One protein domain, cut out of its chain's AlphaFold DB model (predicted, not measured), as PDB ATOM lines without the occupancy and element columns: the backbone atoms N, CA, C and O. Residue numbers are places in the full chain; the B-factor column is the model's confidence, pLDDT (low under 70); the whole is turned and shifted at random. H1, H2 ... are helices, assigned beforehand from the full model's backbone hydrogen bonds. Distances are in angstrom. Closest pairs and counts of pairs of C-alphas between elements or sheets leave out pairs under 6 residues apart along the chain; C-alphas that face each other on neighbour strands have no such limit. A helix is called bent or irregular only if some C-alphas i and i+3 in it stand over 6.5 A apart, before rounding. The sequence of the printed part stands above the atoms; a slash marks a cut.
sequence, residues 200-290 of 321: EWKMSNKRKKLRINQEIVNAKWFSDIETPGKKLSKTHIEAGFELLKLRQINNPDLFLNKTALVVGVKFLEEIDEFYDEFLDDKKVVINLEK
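Overview. This is residues 200 to 290 of the 321 residues of the protein "(rape) hypothetical protein" of Brassica napus (UniProt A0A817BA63). An open, elongated chain of separate helices: the short H1 and H2 are grouped at one end, the long H3 stands crosswise to the longest axis, and H4 runs out along that axis toward the other end. Residues 251 to 265 fold back from the far end of H3 toward its beginning before H4 starts, and residues 267 to 290, most of H4 and a tail after it, stick out free. The printed part has 91 residues with four named helices, in the order H1, H2, H3, H4, and no named strand; its class is all helix, though under half of the residues, 44 of 91, are in named elements. It is only just extended, close to loose, with a radius of gyration of the C-alphas of 18.6 A, and spans 57 by 36 by 30 A.

Along the chain. H1, residues 200 to 203, begins at C-alpha 200 (20.067, 13.685, 41.243) and is 5.3 A long from first to last C-alpha. H2, residues 219 to 226, is 10.9 A long. H3, residues 234 to 250, is the longest helix by residues; it begins at C-alpha 234 (17.586, 20.585, 16.666) and is 24.5 A long. H4, residues 266 to 280, is 22.5 A long and ends at C-alpha 280 (2.499, 19.659, -10.483); it is irregular, with C-alphas 273 and 276 standing 7.7 A apart.

Arrangement. H1 and H2 are close but not clearly touching; their closest C-alphas are those of Lys 202 and Ala 219, 6.9 A apart. In the link between them, residues 211 to 212 pair with residues 215 to 216, antiparallel. H2 and H3 are also close but not clearly touching, with the C-alphas of Trp 221 and His 236 the closest at 7.7 A. The lines of H2 and H3 are about perpendicular, at 74 degrees. H4 is apart from H1, H2 and H3, and H1 is apart from H3. Every O i to N i+4 pair is within hydrogen-bond range in H2 and H3, against 7 of 11 in H4; H1 is too short for such a pair.

Size, cuts and confidence. The two C-alphas farthest apart are those of Met 203 and Lys 283, at 57.2 A. The printed part has no cut. The links from H1 to H2 and from H3 to H4 are long, with 15 residues each, and the link from H2 to H3 is short, with 7. Residues 226 to 231, 249 to 254 and 267 to 290 stand free; the body without them has 55 residues and spans 43 by 21 by 19 A. The mean pLDDT of the printed part is 72.5, and 29 residues are under 70, among them residues 204 to 208, 256 to 260 and 276 to 290.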
ATOM      1  N   GLU A 200      20.327  15.102  40.973       80.94
ATOM      2  CA  GLU A 200      20.067  13.685  41.243       80.94
ATOM      3  C   GLU A 200      19.844  12.914  39.943       80.94
ATOM      4  O   GLU A 200      20.394  11.833  39.750       80.94
ATOM      5  N   TRP A 201      19.072  13.479  39.010       74.25
ATOM      6  CA  TRP A 201      18.844  12.853  37.714       74.25
ATOM      7  C   TRP A 201      20.131  12.727  36.892       74.25
ATOM      8  O   TRP A 201      20.406  11.639  36.388       74.25
ATOM      9  N   LYS A 202      20.947  13.786  36.802       73.56
ATOM     10  CA  LYS A 202      22.226  13.763  36.067       73.56
ATOM     11  C   LYS A 202      23.204  12.722  36.610       73.56
ATOM     12  O   LYS A 202      23.917  12.102  35.830       73.56
ATOM     13  N   MET A 203      23.228  12.541  37.931       73.00
ATOM     14  CA  MET A 203      24.097  11.570  38.605       73.00
ATOM     15  C   MET A 203      23.509  10.155  38.611       73.00
ATOM     16  O   MET A 203      24.218   9.179  38.847       73.00
ATOM     17  N   SER A 204      22.207  10.019  38.357       67.06
ATOM     18  CA  SER A 204      21.552   8.720  38.364       67.06
ATOM     19  C   SER A 204      21.891   7.916  37.110       67.06
ATOM     20  O   SER A 204      21.625   8.326  35.981       67.06
ATOM     21  N   ASN A 205      22.430   6.712  37.308       61.16
ATOM     22  CA  ASN A 205      22.756   5.770  36.238       61.16
ATOM     23  C   ASN A 205      21.474   5.051  35.757       61.16
ATOM     24  O   ASN A 205      21.294   3.842  35.920       61.16
ATOM     25  N   LYS A 206      20.480   5.821  35.293       62.78
ATOM     26  CA  LYS A 206      19.121   5.314  35.067       62.78
ATOM     27  C   LYS A 206      19.028   4.525  33.763       62.78
ATOM     28  O   LYS A 206      19.262   5.034  32.671       62.78
ATOM     29  N   ARG A 207      18.549   3.281  33.894       58.56
ATOM     30  CA  ARG A 207      18.203   2.345  32.804       58.56
ATOM     31  C   ARG A 207      17.197   2.931  31.793       58.56
ATOM     32  O   ARG A 207      17.116   2.453  30.667       58.56
ATOM     33  N   LYS A 208      16.454   3.980  32.176       62.62
ATOM     34  CA  LYS A 208      15.548   4.757  31.315       62.62
ATOM     35  C   LYS A 208      16.200   6.101  30.969       62.62
ATOM     36  O   LYS A 208      16.114   7.051  31.744       62.62
ATOM     37  N   LYS A 209      16.867   6.168  29.814       70.69
ATOM     38  CA  LYS A 209      17.420   7.422  29.282       70.69
ATOM     39  C   LYS A 209      16.291   8.284  28.707       70.69
ATOM     40  O   LYS A 209      15.394   7.743  28.060       70.69
ATOM     41  N   LEU A 210      16.340   9.599  28.934       69.94
ATOM     42  CA  LEU A 210      15.374  10.540  28.359       69.94
ATOM     43  C   LEU A 210      15.455  10.452  26.830       69.94
ATOM     44  O   LEU A 210      16.555  10.471  26.273       69.94
ATOM     45  N   ARG A 211      14.303  10.329  26.165       72.38
ATOM     46  CA  ARG A 211      14.218  10.316  24.706       72.38
ATOM     47  C   ARG A 211      13.334  11.452  24.219       72.38
ATOM     48  O   ARG A 211      12.234  11.622  24.734       72.38
ATOM     49  N   ILE A 212      13.806  12.186  23.221       74.00
ATOM     50  CA  ILE A 212      13.050  13.220  22.507       74.00
ATOM     51  C   ILE A 212      12.996  12.767  21.054       74.00
ATOM     52  O   ILE A 212      14.045  12.516  20.471       74.00
ATOM     53  N   ASN A 213      11.797  12.582  20.491       66.75
ATOM     54  CA  ASN A 213      11.617  12.085  19.118       66.75
ATOM     55  C   ASN A 213      12.497  10.866  18.773       66.75
ATOM     56  O   ASN A 213      13.068  10.786  17.694       66.75
ATOM     57  N   GLN A 214      12.575   9.902  19.702       69.50
ATOM     58  CA  GLN A 214      13.358   8.656  19.603       69.50
ATOM     59  C   GLN A 214      14.883   8.811  19.781       69.50
ATOM     60  O   GLN A 214      15.562   7.799  19.961       69.50
ATOM     61  N   GLU A 215      15.414  10.033  19.858       76.12
ATOM     62  CA  GLU A 215      16.824  10.293  20.158       76.12
ATOM     63  C   GLU A 215      17.089  10.323  21.663       76.12
ATOM     64  O   GLU A 215      16.345  10.921  22.439       76.12
ATOM     65  N   ILE A 216      18.172   9.669  22.084       77.69
ATOM     66  CA  ILE A 216      18.594   9.629  23.483       77.69
ATOM     67  C   ILE A 216      19.310  10.931  23.839       77.69
ATOM     68  O   ILE A 216      20.310  11.300  23.227       77.69
ATOM     69  N   VAL A 217      18.830  11.586  24.889       78.25
ATOM     70  CA  VAL A 217      19.418  12.815  25.410       78.25
ATOM     71  C   VAL A 217      20.598  12.484  26.320       78.25
ATOM     72  O   VAL A 217      20.473  11.700  27.262       78.25
ATOM     73  N   ASN A 218      21.747  13.104  26.046       77.38
ATOM     74  CA  ASN A 218      22.993  12.906  26.792       77.38
ATOM     75  C   ASN A 218      23.263  14.065  27.767       77.38
ATOM     76  O   ASN A 218      22.696  15.144  27.631       77.38
ATOM     77  N   ALA A 219      24.197  13.889  28.708       76.19
ATOM     78  CA  ALA A 219      24.584  14.945  29.655       76.19
ATOM     79  C   ALA A 219      25.033  16.248  28.960       76.19
ATOM     80  O   ALA A 219      24.671  17.337  29.403       76.19
ATOM     81  N   LYS A 220      25.733  16.128  27.821       82.50
ATOM     82  CA  LYS A 220      26.154  17.265  26.984       82.50
ATOM     83  C   LYS A 220      24.980  18.144  26.540       82.50
ATOM     84  O   LYS A 220      25.113  19.358  26.531       82.50
ATOM     85  N   TRP A 221      23.829  17.543  26.244       85.00
ATOM     86  CA  TRP A 221      22.627  18.270  25.834       85.00
ATOM     87  C   TRP A 221      22.165  19.245  26.928       85.00
ATOM     88  O   TRP A 221      21.930  20.418  26.676       85.00
ATOM     89  N   PHE A 222      22.154  18.811  28.190       80.62
ATOM     90  CA  PHE A 222      21.813  19.703  29.305       80.62
ATOM     91  C   PHE A 222      22.869  20.781  29.534       80.62
ATOM     92  O   PHE A 222      22.518  21.930  29.793       80.62
ATOM     93  N   SER A 223      24.152  20.432  29.408       82.38
ATOM     94  CA  SER A 223      25.228  21.422  29.471       82.38
ATOM     95  C   SER A 223      25.059  22.509  28.413       82.38
ATOM     96  O   SER A 223      25.365  23.667  28.682       82.38
ATOM     97  N   ASP A 224      24.567  22.170  27.226       85.06
ATOM     98  CA  ASP A 224      24.372  23.135  26.147       85.06
ATOM     99  C   ASP A 224      23.217  24.116  26.417       85.06
ATOM    100  O   ASP A 224      23.312  25.264  25.991       85.06
ATOM    101  N   ILE A 225      22.201  23.734  27.204       84.31
ATOM    102  CA  ILE A 225      21.159  24.660  27.700       84.31
ATOM    103  C   ILE A 225      21.665  25.525  28.860       84.31
ATOM    104  O   ILE A 225      21.322  26.700  28.957       84.31
ATOM    105  N   GLU A 226      22.430  24.940  29.784       81.81
ATOM    106  CA  GLU A 226      22.852  25.623  31.014       81.81
ATOM    107  C   GLU A 226      23.930  26.675  30.774       81.81
ATOM    108  O   GLU A 226      24.020  27.644  31.528       81.81
ATOM    109  N   THR A 227      24.761  26.483  29.746       80.81
ATOM    110  CA  THR A 227      25.834  27.431  29.453       80.81
ATOM    111  C   THR A 227      25.300  28.541  28.544       80.81
ATOM    112  O   THR A 227      24.933  28.253  27.401       80.81
ATOM    113  N   PRO A 228      25.280  29.808  28.992       79.88
ATOM    114  CA  PRO A 228      24.837  30.908  28.146       79.88
ATOM    115  C   PRO A 228      25.742  31.048  26.913       79.88
ATOM    116  O   PRO A 228      26.944  30.798  26.973       79.88
ATOM    117  N   GLY A 229      25.158  31.446  25.780       79.31
ATOM    118  CA  GLY A 229      25.886  31.686  24.526       79.31
ATOM    119  C   GLY A 229      26.169  30.442  23.676       79.31
ATOM    120  O   GLY A 229      26.677  30.571  22.561       79.31
ATOM    121  N   LYS A 230      25.816  29.239  24.140       84.44
ATOM    122  CA  LYS A 230      25.904  28.032  23.315       84.44
ATOM    123  C   LYS A 230      24.745  27.930  22.327       84.44
ATOM    124  O   LYS A 230      23.611  28.306  22.614       84.44
ATOM    125  N   LYS A 231      25.040  27.388  21.142       84.88
ATOM    126  CA  LYS A 231      24.029  27.121  20.115       84.88
ATOM    127  C   LYS A 231      23.182  25.921  20.526       84.88
ATOM    128  O   LYS A 231      23.713  24.841  20.775       84.88
ATOM    129  N   LEU A 232      21.868  26.108  20.536       86.44
ATOM    130  CA  LEU A 232      20.915  25.025  20.741       86.44
ATOM    131  C   LEU A 232      20.838  24.154  19.480       86.44
ATOM    132  O   LEU A 232      20.740  24.662  18.364       86.44
ATOM    133  N   SER A 233      20.887  22.837  19.659       85.50
ATOM    134  CA  SER A 233      20.693  21.872  18.569       85.50
ATOM    135  C   SER A 233      19.207  21.644  18.246       85.50
ATOM    136  O   SER A 233      18.323  21.993  19.030       85.50
ATOM    137  N   LYS A 234      18.935  20.976  17.118       84.94
ATOM    138  CA  LYS A 234      17.586  20.585  16.666       84.94
ATOM    139  C   LYS A 234      16.758  19.901  17.761       84.94
ATOM    140  O   LYS A 234      15.610  20.273  17.983       84.94
ATOM    141  N   THR A 235      17.360  18.982  18.513       84.19
ATOM    142  CA  THR A 235      16.670  18.253  19.587       84.19
ATOM    143  C   THR A 235      16.240  19.137  20.752       84.19
ATOM    144  O   THR A 235      15.230  18.844  21.384       84.19
ATOM    145  N   HIS A 236      16.952  20.232  21.036       86.25
ATOM    146  CA  HIS A 236      16.537  21.210  22.049       86.25
ATOM    147  C   HIS A 236      15.243  21.914  21.648       86.25
ATOM    148  O   HIS A 236      14.320  22.049  22.452       86.25
ATOM    149  N   ILE A 237      15.177  22.333  20.386       86.19
ATOM    150  CA  ILE A 237      14.022  23.027  19.818       86.19
ATOM    151  C   ILE A 237      12.818  22.076  19.773       86.19
ATOM    152  O   ILE A 237      11.725  22.436  20.207       86.19
ATOM    153  N   GLU A 238      13.029  20.836  19.329       84.38
ATOM    154  CA  GLU A 238      11.992  19.800  19.321       84.38
ATOM    155  C   GLU A 238      11.457  19.494  20.729       84.38
ATOM    156  O   GLU A 238      10.243  19.396  20.906       84.38
ATOM    157  N   ALA A 239      12.322  19.440  21.750       84.56
ATOM    158  CA  ALA A 239      11.897  19.298  23.147       84.56
ATOM    159  C   ALA A 239      10.952  20.425  23.576       84.56
ATOM    160  O   ALA A 239       9.928  20.183  24.214       84.56
ATOM    161  N   GLY A 240      11.304  21.666  23.222       84.81
ATOM    162  CA  GLY A 240      10.492  22.844  23.507       84.81
ATOM    163  C   GLY A 240       9.110  22.755  22.861       84.81
ATOM    164  O   GLY A 240       8.109  23.059  23.512       84.81
ATOM    165  N   PHE A 241       9.035  22.275  21.619       84.12
ATOM    166  CA  PHE A 241       7.762  22.064  20.931       84.12
ATOM    167  C   PHE A 241       6.913  20.960  21.568       84.12
ATOM    168  O   PHE A 241       5.712  21.156  21.738       84.12
ATOM    169  N   GLU A 242       7.503  19.835  21.972       82.31
ATOM    170  CA  GLU A 242       6.771  18.775  22.680       82.31
ATOM    171  C   GLU A 242       6.231  19.261  24.032       82.31
ATOM    172  O   GLU A 242       5.067  19.031  24.363       82.31
ATOM    173  N   LEU A 243       7.022  20.032  24.783       83.00
ATOM    174  CA  LEU A 243       6.555  20.673  26.016       83.00
ATOM    175  C   LEU A 243       5.402  21.649  25.759       83.00
ATOM    176  O   LEU A 243       4.483  21.743  26.577       83.00
ATOM    177  N   LEU A 244       5.427  22.366  24.636       80.75
ATOM    178  CA  LEU A 244       4.357  23.282  24.251       80.75
ATOM    179  C   LEU A 244       3.065  22.529  23.911       80.75
ATOM    180  O   LEU A 244       2.002  22.914  24.401       80.75
ATOM    181  N   LYS A 245       3.153  21.425  23.156       81.00
ATOM    182  CA  LYS A 245       2.011  20.538  22.868       81.00
ATOM    183  C   LYS A 245       1.420  19.957  24.152       81.00
ATOM    184  O   LYS A 245       0.214  20.030  24.365       81.00
ATOM    185  N   LEU A 246       2.265  19.443  25.049       80.88
ATOM    186  CA  LEU A 246       1.826  18.926  26.350       80.88
ATOM    187  C   LEU A 246       1.144  20.010  27.187       80.88
ATOM    188  O   LEU A 246       0.121  19.756  27.818       80.88
ATOM    189  N   ARG A 247       1.670  21.240  27.180       77.75
ATOM    190  CA  ARG A 247       1.044  22.364  27.883       77.75
ATOM    191  C   ARG A 247      -0.331  22.699  27.306       77.75
ATOM    192  O   ARG A 247      -1.232  22.976  28.093       77.75
ATOM    193  N   GLN A 248      -0.483  22.652  25.984       76.69
ATOM    194  CA  GLN A 248      -1.759  22.867  25.296       76.69
ATOM    195  C   GLN A 248      -2.803  21.821  25.690       76.69
ATOM    196  O   GLN A 248      -3.944  22.180  25.961       76.69
ATOM    197  N   ILE A 249      -2.400  20.552  25.790       78.31
ATOM    198  CA  ILE A 249      -3.273  19.453  26.229       78.31
ATOM    199  C   ILE A 249      -3.660  19.615  27.701       78.31
ATOM    200  O   ILE A 249      -4.829  19.494  28.053       78.31
ATOM    201  N   ASN A 250      -2.687  19.905  28.565       77.50
ATOM    202  CA  ASN A 250      -2.906  19.939  30.011       77.50
ATOM    203  C   ASN A 250      -3.646  21.197  30.481       77.50
ATOM    204  O   ASN A 250      -4.225  21.194  31.562       77.50
ATOM    205  N   ASN A 251      -3.588  22.289  29.716       75.75
ATOM    206  CA  ASN A 251      -4.179  23.576  30.087       75.75
ATOM    207  C   ASN A 251      -4.879  24.210  28.875       75.75
ATOM    208  O   ASN A 251      -4.447  25.275  28.421       75.75
ATOM    209  N   PRO A 252      -5.944  23.591  28.336       74.81
ATOM    210  CA  PRO A 252      -6.624  24.094  27.141       74.81
ATOM    211  C   PRO A 252      -7.183  25.512  27.347       74.81
ATOM    212  O   PRO A 252      -7.197  26.314  26.413       74.81
ATOM    213  N   ASP A 253      -7.526  25.860  28.590       71.38
ATOM    214  CA  ASP A 253      -8.009  27.181  29.002       71.38
ATOM    215  C   ASP A 253      -6.978  28.313  28.795       71.38
ATOM    216  O   ASP A 253      -7.340  29.487  28.748       71.38
ATOM    217  N   LEU A 254      -5.687  27.999  28.640       68.31
ATOM    218  CA  LEU A 254      -4.661  28.997  28.301       68.31
ATOM    219  C   LEU A 254      -4.573  29.269  26.790       68.31
ATOM    220  O   LEU A 254      -3.931  30.230  26.372       68.31
ATOM    221  N   PHE A 255      -5.222  28.444  25.964       71.44
ATOM    222  CA  PHE A 255      -5.145  28.484  24.499       71.44
ATOM    223  C   PHE A 255      -6.506  28.781  23.846       71.44
ATOM    224  O   PHE A 255      -6.692  28.533  22.656       71.44
ATOM    225  N   LEU A 256      -7.441  29.362  24.608       60.41
ATOM    226  CA  LEU A 256      -8.861  29.530  24.259       60.41
ATOM    227  C   LEU A 256      -9.148  30.267  22.942       60.41
ATOM    228  O   LEU A 256     -10.241  30.127  22.403       60.41
ATOM    229  N   ASN A 257      -8.199  31.042  22.409       53.38
ATOM    230  CA  ASN A 257      -8.505  32.018  21.360       53.38
ATOM    231  C   ASN A 257      -7.921  31.724  19.973       53.38
ATOM    232  O   ASN A 257      -8.253  32.457  19.043       53.38
ATOM    233  N   LYS A 258      -7.083  30.694  19.780       57.12
ATOM    234  CA  LYS A 258      -6.555  30.335  18.447       57.12
ATOM    235  C   LYS A 258      -6.252  28.842  18.369       57.12
ATOM    236  O   LYS A 258      -5.518  28.319  19.202       57.12
ATOM    237  N   THR A 259      -6.747  28.170  17.329       61.09
ATOM    238  CA  THR A 259      -6.272  26.837  16.935       61.09
ATOM    239  C   THR A 259      -4.805  26.954  16.521       61.09
ATOM    240  O   THR A 259      -4.496  27.283  15.376       61.09
ATOM    241  N   ALA A 260      -3.894  26.772  17.473       65.00
ATOM    242  CA  ALA A 260      -2.463  26.774  17.220       65.00
ATOM    243  C   ALA A 260      -2.024  25.343  16.902       65.00
ATOM    244  O   ALA A 260      -2.061  24.473  17.774       65.00
ATOM    245  N   LEU A 261      -1.634  25.108  15.648       71.31
ATOM    246  CA  LEU A 261      -0.922  23.903  15.248       71.31
ATOM    247  C   LEU A 261       0.575  24.199  15.316       71.31
ATOM    248  O   LEU A 261       1.074  25.072  14.609       71.31
ATOM    249  N   VAL A 262       1.275  23.477  16.181       73.56
ATOM    250  CA  VAL A 262       2.725  23.587  16.338       73.56
ATOM    251  C   VAL A 262       3.377  22.468  15.543       73.56
ATOM    252  O   VAL A 262       3.131  21.290  15.818       73.56
ATOM    253  N   VAL A 263       4.215  22.833  14.575       74.44
ATOM    254  CA  VAL A 263       4.929  21.878  13.722       74.44
ATOM    255  C   VAL A 263       6.428  21.923  14.020       74.44
ATOM    256  O   VAL A 263       6.968  22.975  14.352       74.44
ATOM    257  N   GLY A 264       7.081  20.758  13.987       75.00
ATOM    258  CA  GLY A 264       8.496  20.611  14.335       75.00
ATOM    259  C   GLY A 264       9.454  21.086  13.239       75.00
ATOM    260  O   GLY A 264       9.047  21.388  12.123       75.00
ATOM    261  N   VAL A 265      10.752  21.089  13.555       76.00
ATOM    262  CA  VAL A 265      11.824  21.614  12.683       76.00
ATOM    263  C   VAL A 265      11.883  20.907  11.321       76.00
ATOM    264  O   VAL A 265      12.116  21.556  10.310       76.00
ATOM    265  N   LYS A 266      11.601  19.597  11.282       78.75
ATOM    266  CA  LYS A 266      11.605  18.787  10.048       78.75
ATOM    267  C   LYS A 266      10.564  19.213   9.014       78.75
ATOM    268  O   LYS A 266      10.731  18.935   7.842       78.75
ATOM    269  N   PHE A 267       9.502  19.895   9.430       80.25
ATOM    270  CA  PHE A 267       8.408  20.230   8.524       80.25
ATOM    271  C   PHE A 267       8.807  21.219   7.433       80.25
ATOM    272  O   PHE A 267       8.387  21.061   6.296       80.25
ATOM    273  N   LEU A 268       9.615  22.230   7.767       78.56
ATOM    274  CA  LEU A 268      10.095  23.174   6.757       78.56
ATOM    275  C   LEU A 268      11.127  22.517   5.833       78.56
ATOM    276  O   LEU A 268      11.079  22.752   4.636       78.56
ATOM    277  N   GLU A 269      11.987  21.648   6.377       81.12
ATOM    278  CA  GLU A 269      12.949  20.866   5.585       81.12
ATOM    279  C   GLU A 269      12.226  19.966   4.565       81.12
ATOM    280  O   GLU A 269      12.582  19.959   3.392       81.12
ATOM    281  N   GLU A 270      11.172  19.260   4.991       81.81
ATOM    282  CA  GLU A 270      10.352  18.418   4.113       81.81
ATOM    283  C   GLU A 270       9.575  19.246   3.081       81.81
ATOM    284  O   GLU A 270       9.443  18.827   1.935       81.81
ATOM    285  N   ILE A 271       9.070  20.431   3.447       79.19
ATOM    286  CA  ILE A 271       8.438  21.323   2.466       79.19
ATOM    287  C   ILE A 271       9.445  21.725   1.397       79.19
ATOM    288  O   ILE A 271       9.101  21.626   0.228       79.19
ATOM    289  N   ASP A 272      10.646  22.157   1.775       78.00
ATOM    290  CA  ASP A 272      11.664  22.586   0.814       78.00
ATOM    291  C   ASP A 272      12.104  21.427  -0.099       78.00
ATOM    292  O   ASP A 272      12.315  21.636  -1.292       78.00
ATOM    293  N   GLU A 273      12.202  20.202   0.432       82.88
ATOM    294  CA  GLU A 273      12.592  19.009  -0.333       82.88
ATOM    295  C   GLU A 273      11.502  18.541  -1.311       82.88
ATOM    296  O   GLU A 273      11.806  18.166  -2.442       82.88
ATOM    297  N   PHE A 274      10.233  18.584  -0.899       75.00
ATOM    298  CA  PHE A 274       9.106  18.080  -1.691       75.00
ATOM    299  C   PHE A 274       8.294  19.185  -2.376       75.00
ATOM    300  O   PHE A 274       7.253  18.895  -2.968       75.00
ATOM    301  N   TYR A 275       8.735  20.448  -2.327       72.62
ATOM    302  CA  TYR A 275       7.979  21.584  -2.867       72.62
ATOM    303  C   TYR A 275       7.647  21.409  -4.353       72.62
ATOM    304  O   TYR A 275       6.532  21.709  -4.787       72.62
ATOM    305  N   ASP A 276       8.594  20.866  -5.117       69.81
ATOM    306  CA  ASP A 276       8.447  20.642  -6.554       69.81
ATOM    307  C   ASP A 276       7.326  19.640  -6.876       69.81
ATOM    308  O   ASP A 276       6.626  19.800  -7.876       69.81
ATOM    309  N   GLU A 277       7.067  18.665  -5.998       68.31
ATOM    310  CA  GLU A 277       5.960  17.711  -6.157       68.31
ATOM    311  C   GLU A 277       4.587  18.383  -5.982       68.31
ATOM    312  O   GLU A 277       3.605  17.971  -6.604       68.31
ATOM    313  N   PHE A 278       4.505  19.455  -5.183       60.22
ATOM    314  CA  PHE A 278       3.272  20.227  -4.998       60.22
ATOM    315  C   PHE A 278       2.964  21.164  -6.176       60.22
ATOM    316  O   PHE A 278       1.804  21.535  -6.370       60.22
ATOM    317  N   LEU A 279       3.967  21.546  -6.976       62.03
ATOM    318  CA  LEU A 279       3.786  22.436  -8.132       62.03
ATOM    319  C   LEU A 279       3.071  21.759  -9.312       62.03
ATOM    320  O   LEU A 279       2.407  22.449 -10.098       62.03
ATOM    321  N   ASP A 280       3.158  20.433  -9.423       57.62
ATOM    322  CA  ASP A 280       2.499  19.659 -10.483       57.62
ATOM    323  C   ASP A 280       0.992  19.455 -10.222       57.62
ATOM    324  O   ASP A 280       0.199  19.343 -11.164       57.62
ATOM    325  N   ASP A 281       0.556  19.529  -8.962       55.66
ATOM    326  CA  ASP A 281      -0.843  19.394  -8.536       55.66
ATOM    327  C   ASP A 281      -1.605  20.741  -8.614       55.66
ATOM    328  O   ASP A 281      -2.239  21.217  -7.670       55.66
ATOM    329  N   LYS A 282      -1.601  21.374  -9.798       52.75
ATOM    330  CA  LYS A 282      -2.227  22.691 -10.094       52.75
ATOM    331  C   LYS A 282      -3.756  22.790  -9.900       52.75
ATOM    332  O   LYS A 282      -4.373  23.744 -10.371       52.75
ATOM    333  N   LYS A 283      -4.415  21.830  -9.245       48.66
ATOM    334  CA  LYS A 283      -5.880  21.808  -9.063       48.66
ATOM    335  C   LYS A 283      -6.376  22.117  -7.658       48.66
ATOM    336  O   LYS A 283      -7.586  22.265  -7.488       48.66
ATOM    337  N   VAL A 284      -5.505  22.263  -6.665       45.91
ATOM    338  CA  VAL A 284      -5.954  22.608  -5.312       45.91
ATOM    339  C   VAL A 284      -5.893  24.123  -5.125       45.91
ATOM    340  O   VAL A 284      -4.967  24.669  -4.537       45.91
ATOM    341  N   VAL A 285      -6.910  24.823  -5.638       39.81
ATOM    342  CA  VAL A 285      -7.158  26.227  -5.279       39.81
ATOM    343  C   VAL A 285      -7.652  26.248  -3.834       39.81
ATOM    344  O   VAL A 285      -8.850  26.186  -3.561       39.81
ATOM    345  N   ILE A 286      -6.719  26.285  -2.884       47.50
ATOM    346  CA  ILE A 286      -7.052  26.583  -1.492       47.50
ATOM    347  C   ILE A 286      -7.282  28.091  -1.431       47.50
ATOM    348  O   ILE A 286      -6.336  28.876  -1.488       47.50
ATOM    349  N   ASN A 287      -8.546  28.505  -1.359       42.22
ATOM    350  CA  ASN A 287      -8.904  29.907  -1.179       42.22
ATOM    351  C   ASN A 287      -8.547  30.322   0.259       42.22
ATOM    352  O   ASN A 287      -9.325  30.156   1.200       42.22
ATOM    353  N   LEU A 288      -7.302  30.750   0.448       50.25
ATOM    354  CA  LEU A 288      -6.750  31.176   1.729       50.25
ATOM    355  C   LEU A 288      -7.067  32.663   1.900       50.25
ATOM    356  O   LEU A 288      -6.288  33.519   1.485       50.25
ATOM    357  N   GLU A 289      -8.218  32.979   2.499       43.97
ATOM    358  CA  GLU A 289      -8.561  34.352   2.886       43.97
ATOM    359  C   GLU A 289      -7.387  35.005   3.639       43.97
ATOM    360  O   GLU A 289      -6.953  34.501   4.676       43.97
ATOM    361  N   LYS A 290      -6.853  36.097   3.065       49.56
ATOM    362  CA  LYS A 290      -5.867  37.046   3.624       49.56
ATOM    363  C   LYS A 290      -4.998  36.480   4.760       49.56
ATOM    364  O   LYS A 290      -5.124  36.886   5.915       49.56
TER     365      LYS A 290